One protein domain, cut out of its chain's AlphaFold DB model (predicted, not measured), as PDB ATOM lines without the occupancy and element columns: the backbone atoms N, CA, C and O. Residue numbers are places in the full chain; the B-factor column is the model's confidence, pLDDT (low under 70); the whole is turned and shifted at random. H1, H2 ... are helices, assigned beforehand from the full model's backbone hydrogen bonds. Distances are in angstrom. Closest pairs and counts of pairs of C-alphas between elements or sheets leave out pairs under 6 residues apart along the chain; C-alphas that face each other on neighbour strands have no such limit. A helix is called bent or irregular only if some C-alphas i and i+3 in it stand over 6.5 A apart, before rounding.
ATOM      1  N   GLY A  82      41.877  12.717   2.945       84.19
ATOM      2  CA  GLY A  82      41.472  11.315   2.837       84.19
ATOM      3  C   GLY A  82      41.402  10.836   1.385       84.19
ATOM      4  O   GLY A  82      41.895   9.753   1.069       84.19
ATOM      5  N   SER A  83      40.869  11.661   0.482       88.06
ATOM      6  CA  SER A  83      40.782  11.351  -0.952       88.06
ATOM      7  C   SER A  83      42.164  11.244  -1.599       88.06
ATOM      8  O   SER A  83      42.450  10.260  -2.281       88.06
ATOM      9  N   VAL A  84      43.046  12.219  -1.353       87.94
ATOM     10  CA  VAL A  84      44.424  12.221  -1.871       87.94
ATOM     11  C   VAL A  84      45.221  11.056  -1.287       87.94
ATOM     12  O   VAL A  84      45.870  10.326  -2.037       87.94
ATOM     13  N   GLY A  85      45.133  10.826   0.026       84.19
ATOM     14  CA  GLY A  85      45.792   9.704   0.693       84.19
ATOM     15  C   GLY A  85      45.347   8.356   0.127       84.19
ATOM     16  O   GLY A  85      46.185   7.519  -0.207       84.19
ATOM     17  N   THR A  86      44.039   8.179  -0.080       85.31
ATOM     18  CA  THR A  86      43.469   6.965  -0.685       85.31
ATOM     19  C   THR A  86      43.925   6.788  -2.132       85.31
ATOM     20  O   THR A  86      44.314   5.687  -2.524       85.31
ATOM     21  N   ALA A  87      43.933   7.856  -2.935       87.06
ATOM     22  CA  ALA A  87      44.390   7.809  -4.322       87.06
ATOM     23  C   ALA A  87      45.877   7.424  -4.424       87.06
ATOM     24  O   ALA A  87      46.235   6.531  -5.197       87.06
ATOM     25  N   LEU A  88      46.735   8.040  -3.602       85.25
ATOM     26  CA  LEU A  88      48.163   7.724  -3.541       85.25
ATOM     27  C   LEU A  88      48.399   6.288  -3.067       85.25
ATOM     28  O   LEU A  88      49.154   5.559  -3.711       85.25
ATOM     29  N   TYR A  89      47.717   5.852  -2.009       84.50
ATOM     30  CA  TYR A  89      47.781   4.473  -1.530       84.50
ATOM     31  C   TYR A  89      47.401   3.478  -2.636       84.50
ATOM     32  O   TYR A  89      48.187   2.586  -2.963       84.50
ATOM     33  N   ARG A  90      46.244   3.681  -3.283       85.75
ATOM     34  CA  ARG A  90      45.727   2.808  -4.347       85.75
ATOM     35  C   ARG A  90      46.671   2.737  -5.550       85.75
ATOM     36  O   ARG A  90      46.792   1.673  -6.159       85.75
ATOM     37  N   SER A  91      47.342   3.845  -5.880       85.88
ATOM     38  CA  SER A  91      48.325   3.902  -6.971       85.88
ATOM     39  C   SER A  91      49.584   3.072  -6.691       85.88
ATOM     40  O   SER A  91      50.127   2.466  -7.610       85.88
ATOM     41  N   ARG A  92      50.021   2.987  -5.427       84.81
ATOM     42  CA  ARG A  92      51.268   2.311  -5.035       84.81
ATOM     43  C   ARG A  92      51.058   0.842  -4.700       84.81
ATOM     44  O   ARG A  92      51.808  -0.010  -5.170       84.81
ATOM     45  N   ILE A  93      50.006   0.535  -3.942       85.94
ATOM     46  CA  ILE A  93      49.762  -0.823  -3.449       85.94
ATOM     47  C   ILE A  93      49.546  -1.824  -4.589       85.94
ATOM     48  O   ILE A  93      49.978  -2.967  -4.498       85.94
ATOM     49  N   GLY A  94      48.950  -1.392  -5.708       81.00
ATOM     50  CA  GLY A  94      48.699  -2.254  -6.866       81.00
ATOM     51  C   GLY A  94      49.964  -2.879  -7.467       81.00
ATOM     52  O   GLY A  94      49.902  -4.012  -7.935       81.00
ATOM     53  N   GLY A  95      51.100  -2.174  -7.415       80.31
ATOM     54  CA  GLY A  95      52.389  -2.661  -7.919       80.31
ATOM     55  C   GLY A  95      53.236  -3.418  -6.891       80.31
ATOM     56  O   GLY A  95      54.226  -4.034  -7.265       80.31
ATOM     57  N   GLN A  96      52.861  -3.377  -5.608       82.88
ATOM     58  CA  GLN A  96      53.625  -3.977  -4.504       82.88
ATOM     59  C   GLN A  96      53.010  -5.287  -3.982       82.88
ATOM     60  O   GLN A  96      53.594  -5.950  -3.126       82.88
ATOM     61  N   LEU A  97      51.831  -5.677  -4.477       84.81
ATOM     62  CA  LEU A  97      51.152  -6.902  -4.053       84.81
ATOM     63  C   LEU A  97      51.769  -8.151  -4.713       84.81
ATOM     64  O   LEU A  97      51.956  -8.156  -5.932       84.81
ATOM     65  N   PRO A  98      51.997  -9.244  -3.955       82.81
ATOM     66  CA  PRO A  98      52.500 -10.506  -4.498       82.81
ATOM     67  C   PRO A  98      51.650 -11.039  -5.657       82.81
ATOM     68  O   PRO A  98      50.418 -10.974  -5.605       82.81
ATOM     69  N   ALA A  99      52.305 -11.603  -6.680       80.12
ATOM     70  CA  ALA A  99      51.665 -12.146  -7.883       80.12
ATOM     71  C   ALA A  99      50.592 -13.203  -7.560       80.12
ATOM     72  O   ALA A  99      49.526 -13.194  -8.176       80.12
ATOM     73  N   ASP A 100      50.833 -14.006  -6.526       81.56
ATOM     74  CA  ASP A 100      50.026 -15.175  -6.160       81.56
ATOM     75  C   ASP A 100      48.862 -14.850  -5.206       81.56
ATOM     76  O   ASP A 100      48.200 -15.743  -4.680       81.56
ATOM     77  N   LEU A 101      48.598 -13.562  -4.949       83.12
ATOM     78  CA  LEU A 101      47.566 -13.163  -3.999       83.12
ATOM     79  C   LEU A 101      46.147 -13.369  -4.581       83.12
ATOM     80  O   LEU A 101      45.872 -12.881  -5.685       83.12
ATOM     81  N   PRO A 102      45.213 -14.010  -3.846       83.62
ATOM     82  CA  PRO A 102      43.832 -14.185  -4.295       83.62
ATOM     83  C   PRO A 102      43.166 -12.859  -4.683       83.62
ATOM     84  O   PRO A 102      43.375 -11.837  -4.027       83.62
ATOM     85  N   ALA A 103      42.322 -12.865  -5.721       81.00
ATOM     86  CA  ALA A 103      41.669 -11.655  -6.236       81.00
ATOM     87  C   ALA A 103      40.814 -10.932  -5.176       81.00
ATOM     88  O   ALA A 103      40.794  -9.704  -5.127       81.00
ATOM     89  N   THR A 104      40.167 -11.687  -4.287       78.19
ATOM     90  CA  THR A 104      39.390 -11.161  -3.153       78.19
ATOM     91  C   THR A 104      40.274 -10.435  -2.137       78.19
ATOM     92  O   THR A 104      39.951  -9.322  -1.727       78.19
ATOM     93  N   ALA A 105      41.428 -11.010  -1.789       80.31
ATOM     94  CA  ALA A 105      42.402 -10.387  -0.895       80.31
ATOM     95  C   ALA A 105      43.071  -9.161  -1.537       80.31
ATOM     96  O   ALA A 105      43.238  -8.137  -0.881       80.31
ATOM     97  N   ARG A 106      43.383  -9.219  -2.838       84.19
ATOM     98  CA  ARG A 106      43.855  -8.051  -3.600       84.19
ATOM     99  C   ARG A 106      42.838  -6.917  -3.601       84.19
ATOM    100  O   ARG A 106      43.227  -5.773  -3.389       84.19
ATOM    101  N   GLY A 107      41.563  -7.227  -3.839       80.56
ATOM    102  CA  GLY A 107      40.474  -6.252  -3.810       80.56
ATOM    103  C   GLY A 107      40.349  -5.588  -2.443       80.56
ATOM    104  O   GLY A 107      40.385  -4.365  -2.363       80.56
ATOM    105  N   ALA A 108      40.319  -6.390  -1.374       80.81
ATOM    106  CA  ALA A 108      40.239  -5.895  -0.004       80.81
ATOM    107  C   ALA A 108      41.423  -4.989   0.363       80.81
ATOM    108  O   ALA A 108      41.231  -3.941   0.963       80.81
ATOM    109  N   VAL A 109      42.650  -5.352  -0.023       82.56
ATOM    110  CA  VAL A 109      43.837  -4.537   0.278       82.56
ATOM    111  C   VAL A 109      43.891  -3.264  -0.569       82.56
ATOM    112  O   VAL A 109      44.326  -2.225  -0.077       82.56
ATOM    113  N   ARG A 110      43.455  -3.314  -1.833       81.69
ATOM    114  CA  ARG A 110      43.474  -2.163  -2.749       81.69
ATOM    115  C   ARG A 110      42.377  -1.145  -2.452       81.69
ATOM    116  O   ARG A 110      42.583   0.045  -2.693       81.69
ATOM    117  N   ASP A 111      41.235  -1.609  -1.968       77.75
ATOM    118  CA  ASP A 111      40.097  -0.769  -1.626       77.75
ATOM    119  C   ASP A 111      39.549  -1.206  -0.268       77.75
ATOM    120  O   ASP A 111      38.564  -1.936  -0.227       77.75
ATOM    121  N   PRO A 112      40.218  -0.849   0.847       64.94
ATOM    122  CA  PRO A 112      39.802  -1.290   2.169       64.94
ATOM    123  C   PRO A 112      38.439  -0.673   2.506       64.94
ATOM    124  O   PRO A 112      38.390   0.527   2.793       64.94
ATOM    125  N   PRO A 113      37.322  -1.430   2.547       55.03
ATOM    126  CA  PRO A 113      36.246  -0.995   3.421       55.03
ATOM    127  C   PRO A 113      36.817  -1.051   4.843       55.03
ATOM    128  O   PRO A 113      37.659  -1.908   5.114       55.03
ATOM    129  N   GLY A 114      36.440  -0.129   5.731       58.75
ATOM    130  CA  GLY A 114      37.007  -0.055   7.085       58.75
ATOM    131  C   GLY A 114      37.057  -1.435   7.759       58.75
ATOM    132  O   GLY A 114      36.025  -1.932   8.196       58.75
ATOM    133  N   GLY A 115      38.237  -2.075   7.771       60.22
ATOM    134  CA  GLY A 115      38.401  -3.476   8.181       60.22
ATOM    135  C   GLY A 115      39.063  -4.411   7.154       60.22
ATOM    136  O   GLY A 115      38.535  -5.478   6.851       60.22
ATOM    137  N   THR A 116      40.264  -4.086   6.668       66.94
ATOM    138  CA  THR A 116      41.133  -5.028   5.922       66.94
ATOM    139  C   THR A 116      41.715  -6.144   6.793       66.94
ATOM    140  O   THR A 116      42.171  -7.164   6.277       66.94
ATOM    141  N   GLU A 117      41.698  -5.968   8.111       69.50
ATOM    142  CA  GLU A 117      42.334  -6.862   9.083       69.50
ATOM    143  C   GLU A 117      41.753  -8.280   9.051       69.50
ATOM    144  O   GLU A 117      42.506  -9.251   9.091       69.50
ATOM    145  N   GLY A 118      40.433  -8.412   8.884       70.75
ATOM    146  CA  GLY A 118      39.767  -9.716   8.824       70.75
ATOM    147  C   GLY A 118      40.178 -10.548   7.607       70.75
ATOM    148  O   GLY A 118      40.366 -11.757   7.720       70.75
ATOM    149  N   VAL A 119      40.385  -9.906   6.453       75.69
ATOM    150  CA  VAL A 119      40.827 -10.582   5.219       75.69
ATOM    151  C   VAL A 119      42.323 -10.902   5.280       75.69
ATOM    152  O   VAL A 119      42.748 -11.972   4.847       75.69
ATOM    153  N   LEU A 120      43.128 -10.014   5.871       74.44
ATOM    154  CA  LEU A 120      44.562 -10.239   6.070       74.44
ATOM    155  C   LEU A 120      44.847 -11.371   7.070       74.44
ATOM    156  O   LEU A 120      45.805 -12.126   6.886       74.44
ATOM    157  N   ALA A 121      44.008 -11.528   8.097       77.19
ATOM    158  CA  ALA A 121      44.116 -12.611   9.074       77.19
ATOM    159  C   ALA A 121      43.889 -14.000   8.450       77.19
ATOM    160  O   ALA A 121      44.459 -14.984   8.911       77.19
ATOM    161  N   GLN A 122      43.105 -14.075   7.371       79.88
ATOM    162  CA  GLN A 122      42.809 -15.320   6.654       79.88
ATOM    163  C   GLN A 122      43.874 -15.696   5.613       79.88
ATOM    164  O   GLN A 122      43.820 -16.786   5.044       79.88
ATOM    165  N   LEU A 123      44.852 -14.820   5.351       81.56
ATOM    166  CA  LEU A 123      45.946 -15.130   4.433       81.56
ATOM    167  C   LEU A 123      46.893 -16.183   5.028       81.56
ATOM    168  O   LEU A 123      47.153 -16.154   6.237       81.56
ATOM    169  N   PRO A 124      47.481 -17.053   4.184       83.19
ATOM    170  CA  PRO A 124      48.579 -17.921   4.592       83.19
ATOM    171  C   PRO A 124      49.738 -17.115   5.191       83.19
ATOM    172  O   PRO A 124      50.090 -16.049   4.675       83.19
ATOM    173  N   GLU A 125      50.377 -17.647   6.238       79.44
ATOM    174  CA  GLU A 125      51.471 -16.976   6.963       79.44
ATOM    175  C   GLU A 125      52.597 -16.514   6.024       79.44
ATOM    176  O   GLU A 125      53.102 -15.399   6.142       79.44
ATOM    177  N   ALA A 126      52.911 -17.343   5.022       81.12
ATOM    178  CA  ALA A 126      53.942 -17.082   4.020       81.12
ATOM    179  C   ALA A 126      53.709 -15.792   3.206       81.12
ATOM    180  O   ALA A 126      54.666 -15.189   2.729       81.12
ATOM    181  N   VAL A 127      52.453 -15.357   3.052       82.44
ATOM    182  CA  VAL A 127      52.081 -14.194   2.225       82.44
ATOM    183  C   VAL A 127      51.657 -12.996   3.083       82.44
ATOM    184  O   VAL A 127      51.741 -11.851   2.636       82.44
ATOM    185  N   ARG A 128      51.270 -13.220   4.346       83.12
ATOM    186  CA  ARG A 128      50.820 -12.163   5.266       83.12
ATOM    187  C   ARG A 128      51.906 -11.120   5.546       83.12
ATOM    188  O   ARG A 128      51.632  -9.925   5.455       83.12
ATOM    189  N   GLY A 129      53.135 -11.550   5.840       84.06
ATOM    190  CA  GLY A 129      54.274 -10.653   6.089       84.06
ATOM    191  C   GLY A 129      54.590  -9.723   4.905       84.06
ATOM    192  O   GLY A 129      54.592  -8.503   5.085       84.06
ATOM    193  N   PRO A 130      54.788 -10.262   3.686       85.75
ATOM    194  CA  PRO A 130      54.990  -9.465   2.475       85.75
ATOM    195  C   PRO A 130      53.855  -8.477   2.179       85.75
ATOM    196  O   PRO A 130      54.116  -7.327   1.835       85.75
ATOM    197  N   VAL A 131      52.594  -8.885   2.359       85.25
ATOM    198  CA  VAL A 131      51.441  -7.993   2.153       85.25
ATOM    199  C   VAL A 131      51.413  -6.871   3.193       85.25
ATOM    200  O   VAL A 131      51.190  -5.719   2.832       85.25
ATOM    201  N   LEU A 132      51.693  -7.159   4.467       84.81
ATOM    202  CA  LEU A 132      51.785  -6.130   5.510       84.81
ATOM    203  C   LEU A 132      52.929  -5.142   5.251       84.81
ATOM    204  O   LEU A 132      52.765  -3.944   5.488       84.81
ATOM    205  N   ALA A 133      54.071  -5.622   4.751       85.75
ATOM    206  CA  ALA A 133      55.180  -4.766   4.347       85.75
ATOM    207  C   ALA A 133      54.772  -3.841   3.188       85.75
ATOM    208  O   ALA A 133      54.956  -2.631   3.298       85.75
ATOM    209  N   ALA A 134      54.125  -4.381   2.150       86.06
ATOM    210  CA  ALA A 134      53.607  -3.605   1.024       86.06
ATOM    211  C   ALA A 134      52.568  -2.557   1.460       86.06
ATOM    212  O   ALA A 134      52.624  -1.413   1.026       86.06
ATOM    213  N   VAL A 135      51.651  -2.902   2.370       83.69
ATOM    214  CA  VAL A 135      50.667  -1.950   2.921       83.69
ATOM    215  C   VAL A 135      51.361  -0.822   3.685       83.69
ATOM    216  O   VAL A 135      51.065   0.351   3.454       83.69
ATOM    217  N   ARG A 136      52.311  -1.153   4.570       81.50
ATOM    218  CA  ARG A 136      53.087  -0.154   5.322       81.50
ATOM    219  C   ARG A 136      53.895   0.743   4.395       81.50
ATOM    220  O   ARG A 136      53.959   1.948   4.618       81.50
ATOM    221  N   GLU A 137      54.501   0.177   3.360       82.75
ATOM    222  CA  GLU A 137      55.298   0.923   2.397       82.75
ATOM    223  C   GLU A 137      54.438   1.809   1.495       82.75
ATOM    224  O   GLU A 137      54.782   2.971   1.298       82.75
ATOM    225  N   ALA A 138      53.288   1.334   1.021       81.94
ATOM    226  CA  ALA A 138      52.342   2.153   0.272       81.94
ATOM    227  C   ALA A 138      51.802   3.317   1.122       81.94
ATOM    228  O   ALA A 138      51.677   4.434   0.615       81.94
ATOM    229  N   PHE A 139      51.548   3.093   2.417       76.31
ATOM    230  CA  PHE A 139      51.074   4.121   3.350       76.31
ATOM    231  C   PHE A 139      52.167   5.150   3.693       76.31
ATOM    232  O   PHE A 139      52.001   6.348   3.467       76.31
ATOM    233  N   CYS A 140      53.333   4.693   4.161       76.31
ATOM    234  CA  CYS A 140      54.477   5.556   4.481       76.31
ATOM    235  C   CYS A 140      55.061   6.233   3.237       76.31
ATOM    236  O   CYS A 140      55.526   7.369   3.291       76.31
ATOM    237  N   GLY A 141      55.041   5.533   2.107       68.81
ATOM    238  CA  GLY A 141      55.392   6.059   0.805       68.81
ATOM    239  C   GLY A 141      54.414   7.144   0.374       68.81
ATOM    240  O   GLY A 141      54.871   8.193  -0.060       68.81
ATOM    241  N   GLY A 142      53.101   6.943   0.517       60.34
ATOM    242  CA  GLY A 142      52.084   7.952   0.195       60.34
ATOM    243  C   GLY A 142      52.303   9.282   0.925       60.34
ATOM    244  O   GLY A 142      52.134  10.338   0.323       60.34
ATOM    245  N   MET A 143      52.786   9.237   2.171       61.56
ATOM    246  CA  MET A 143      53.185  10.429   2.938       61.56
ATOM    247  C   MET A 143      54.507  11.063   2.465       61.56
ATOM    248  O   MET A 143      54.789  12.215   2.775       61.56
ATOM    249  N   ARG A 144      55.320  10.337   1.687       61.09
ATOM    250  CA  ARG A 144      56.488  10.851   0.959       61.09
ATOM    251  C   ARG A 144      56.050  11.230  -0.456       61.09
ATOM    252  O   ARG A 144      56.203  10.454  -1.405       61.09
ATOM    253  N   ALA A 145      55.489  12.423  -0.615       47.62
ATOM    254  CA  ALA A 145      55.372  13.029  -1.934       47.62
ATOM    255  C   ALA A 145      56.776  13.478  -2.377       47.62
ATOM    256  O   ALA A 145      57.246  14.545  -1.994       47.62
ATOM    257  N   ARG A 146      57.477  12.642  -3.145       47.66
ATOM    258  CA  ARG A 146      58.567  13.105  -4.009       47.66
ATOM    259  C   ARG A 146      58.173  12.836  -5.464       47.66
ATOM    260  O   ARG A 146      57.654  11.745  -5.708       47.66
ATOM    261  N   PRO A 147      58.345  13.815  -6.372       43.62
ATOM    262  CA  PRO A 147      58.299  13.559  -7.808       43.62
ATOM    263  C   PRO A 147      59.439  12.627  -8.235       43.62
ATOM    264  O   PRO A 147      60.472  12.586  -7.521       43.62
TER     265      PRO A 147
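AT A GLANCE: This is residues 82 to 147 of the 147 residues of an uncharacterized protein of Kitasatospora aureofaciens (UniProt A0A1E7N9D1). One long helix, H4, runs along the long axis of the model, and three shorter helices are set along one side of it. H1 packs at a slant on residues 134 to 142 of H4, while H2 and the short H3 lie farther toward the other end of H4, close to it but not clearly touching it. The printed part has 66 residues with four named helices, in the order H1, H2, H3, H4, and no named strand; the class is all helix. The whole is compact, with a radius of gyration of the C-alphas of 11.6 A, and its outline is elongated, spanning 34 by 21 by 16 A.

IN THESE COORDINATES: H4, residues 125 to 142, is the longest helix, 25.8 A from C-alpha 125 at (51.471, -16.976, 6.963) to C-alpha 142 at (52.084, 7.952, 0.195). It is irregular, but only just: C-alphas 126 and 129 are 6.8 A apart. H1, residues 82 to 96, measures 20.9 A and begins with C-alpha 82 at (41.472, 11.315, 2.837). H1 is neither bent nor irregular, but only just: C-alphas 91 and 94 are 6.2 A apart. H2 holds residues 103 to 110 and measures 10.3 A. H3 is residues 117 to 121.

HOW THE PARTS SIT: H4 touches H1 with residues 134 to 142 alone, and their closest C-alphas, those of Arg 92 and Ala 138, are 5.4 A apart. H1 and H4 stand at a steep tilt of 45 degrees and run opposite ways. H2 is close to H4 but not clearly touching it, with the closest C-alphas, those of Val 109 and Val 135, 7.8 A apart. These two run the same way at a shallow tilt of 32 degrees. H3 is also close to H4 but not clearly touching it; the closest C-alphas are those of Leu 120 and Arg 128, at 6.6 A. H1 and H2 form a helical hairpin with a steep tilt of 45 degrees, opposite ways. H1 touches H2 with residues 90 to 94 alone, and the closest C-alphas, those of Arg 90 and Arg 110, are 5.7 A apart. H2 and H3 only just touch, with 3 pairs of C-alphas within 8 A, the closest being those of Ala 105 and Val 119 at 6.3 A. H1 and H3 are apart. Every O i to N i+4 pair is within hydrogen-bond range in H2 and H3, against 8 of 11 in H1 and 12 of 14 in H4.

THE WHOLE: The two C-alphas farthest apart, those of Gln 122 and Pro 147, the chain's last residue, are 35.8 A apart. The printed part has no cut. The link from H3 to H4 is tight, and those from H1 to H2 and from H2 to H3 are short. The mean pLDDT of the printed part is 77.7, and residues 112 to 117 and 141 to 147 are under 70.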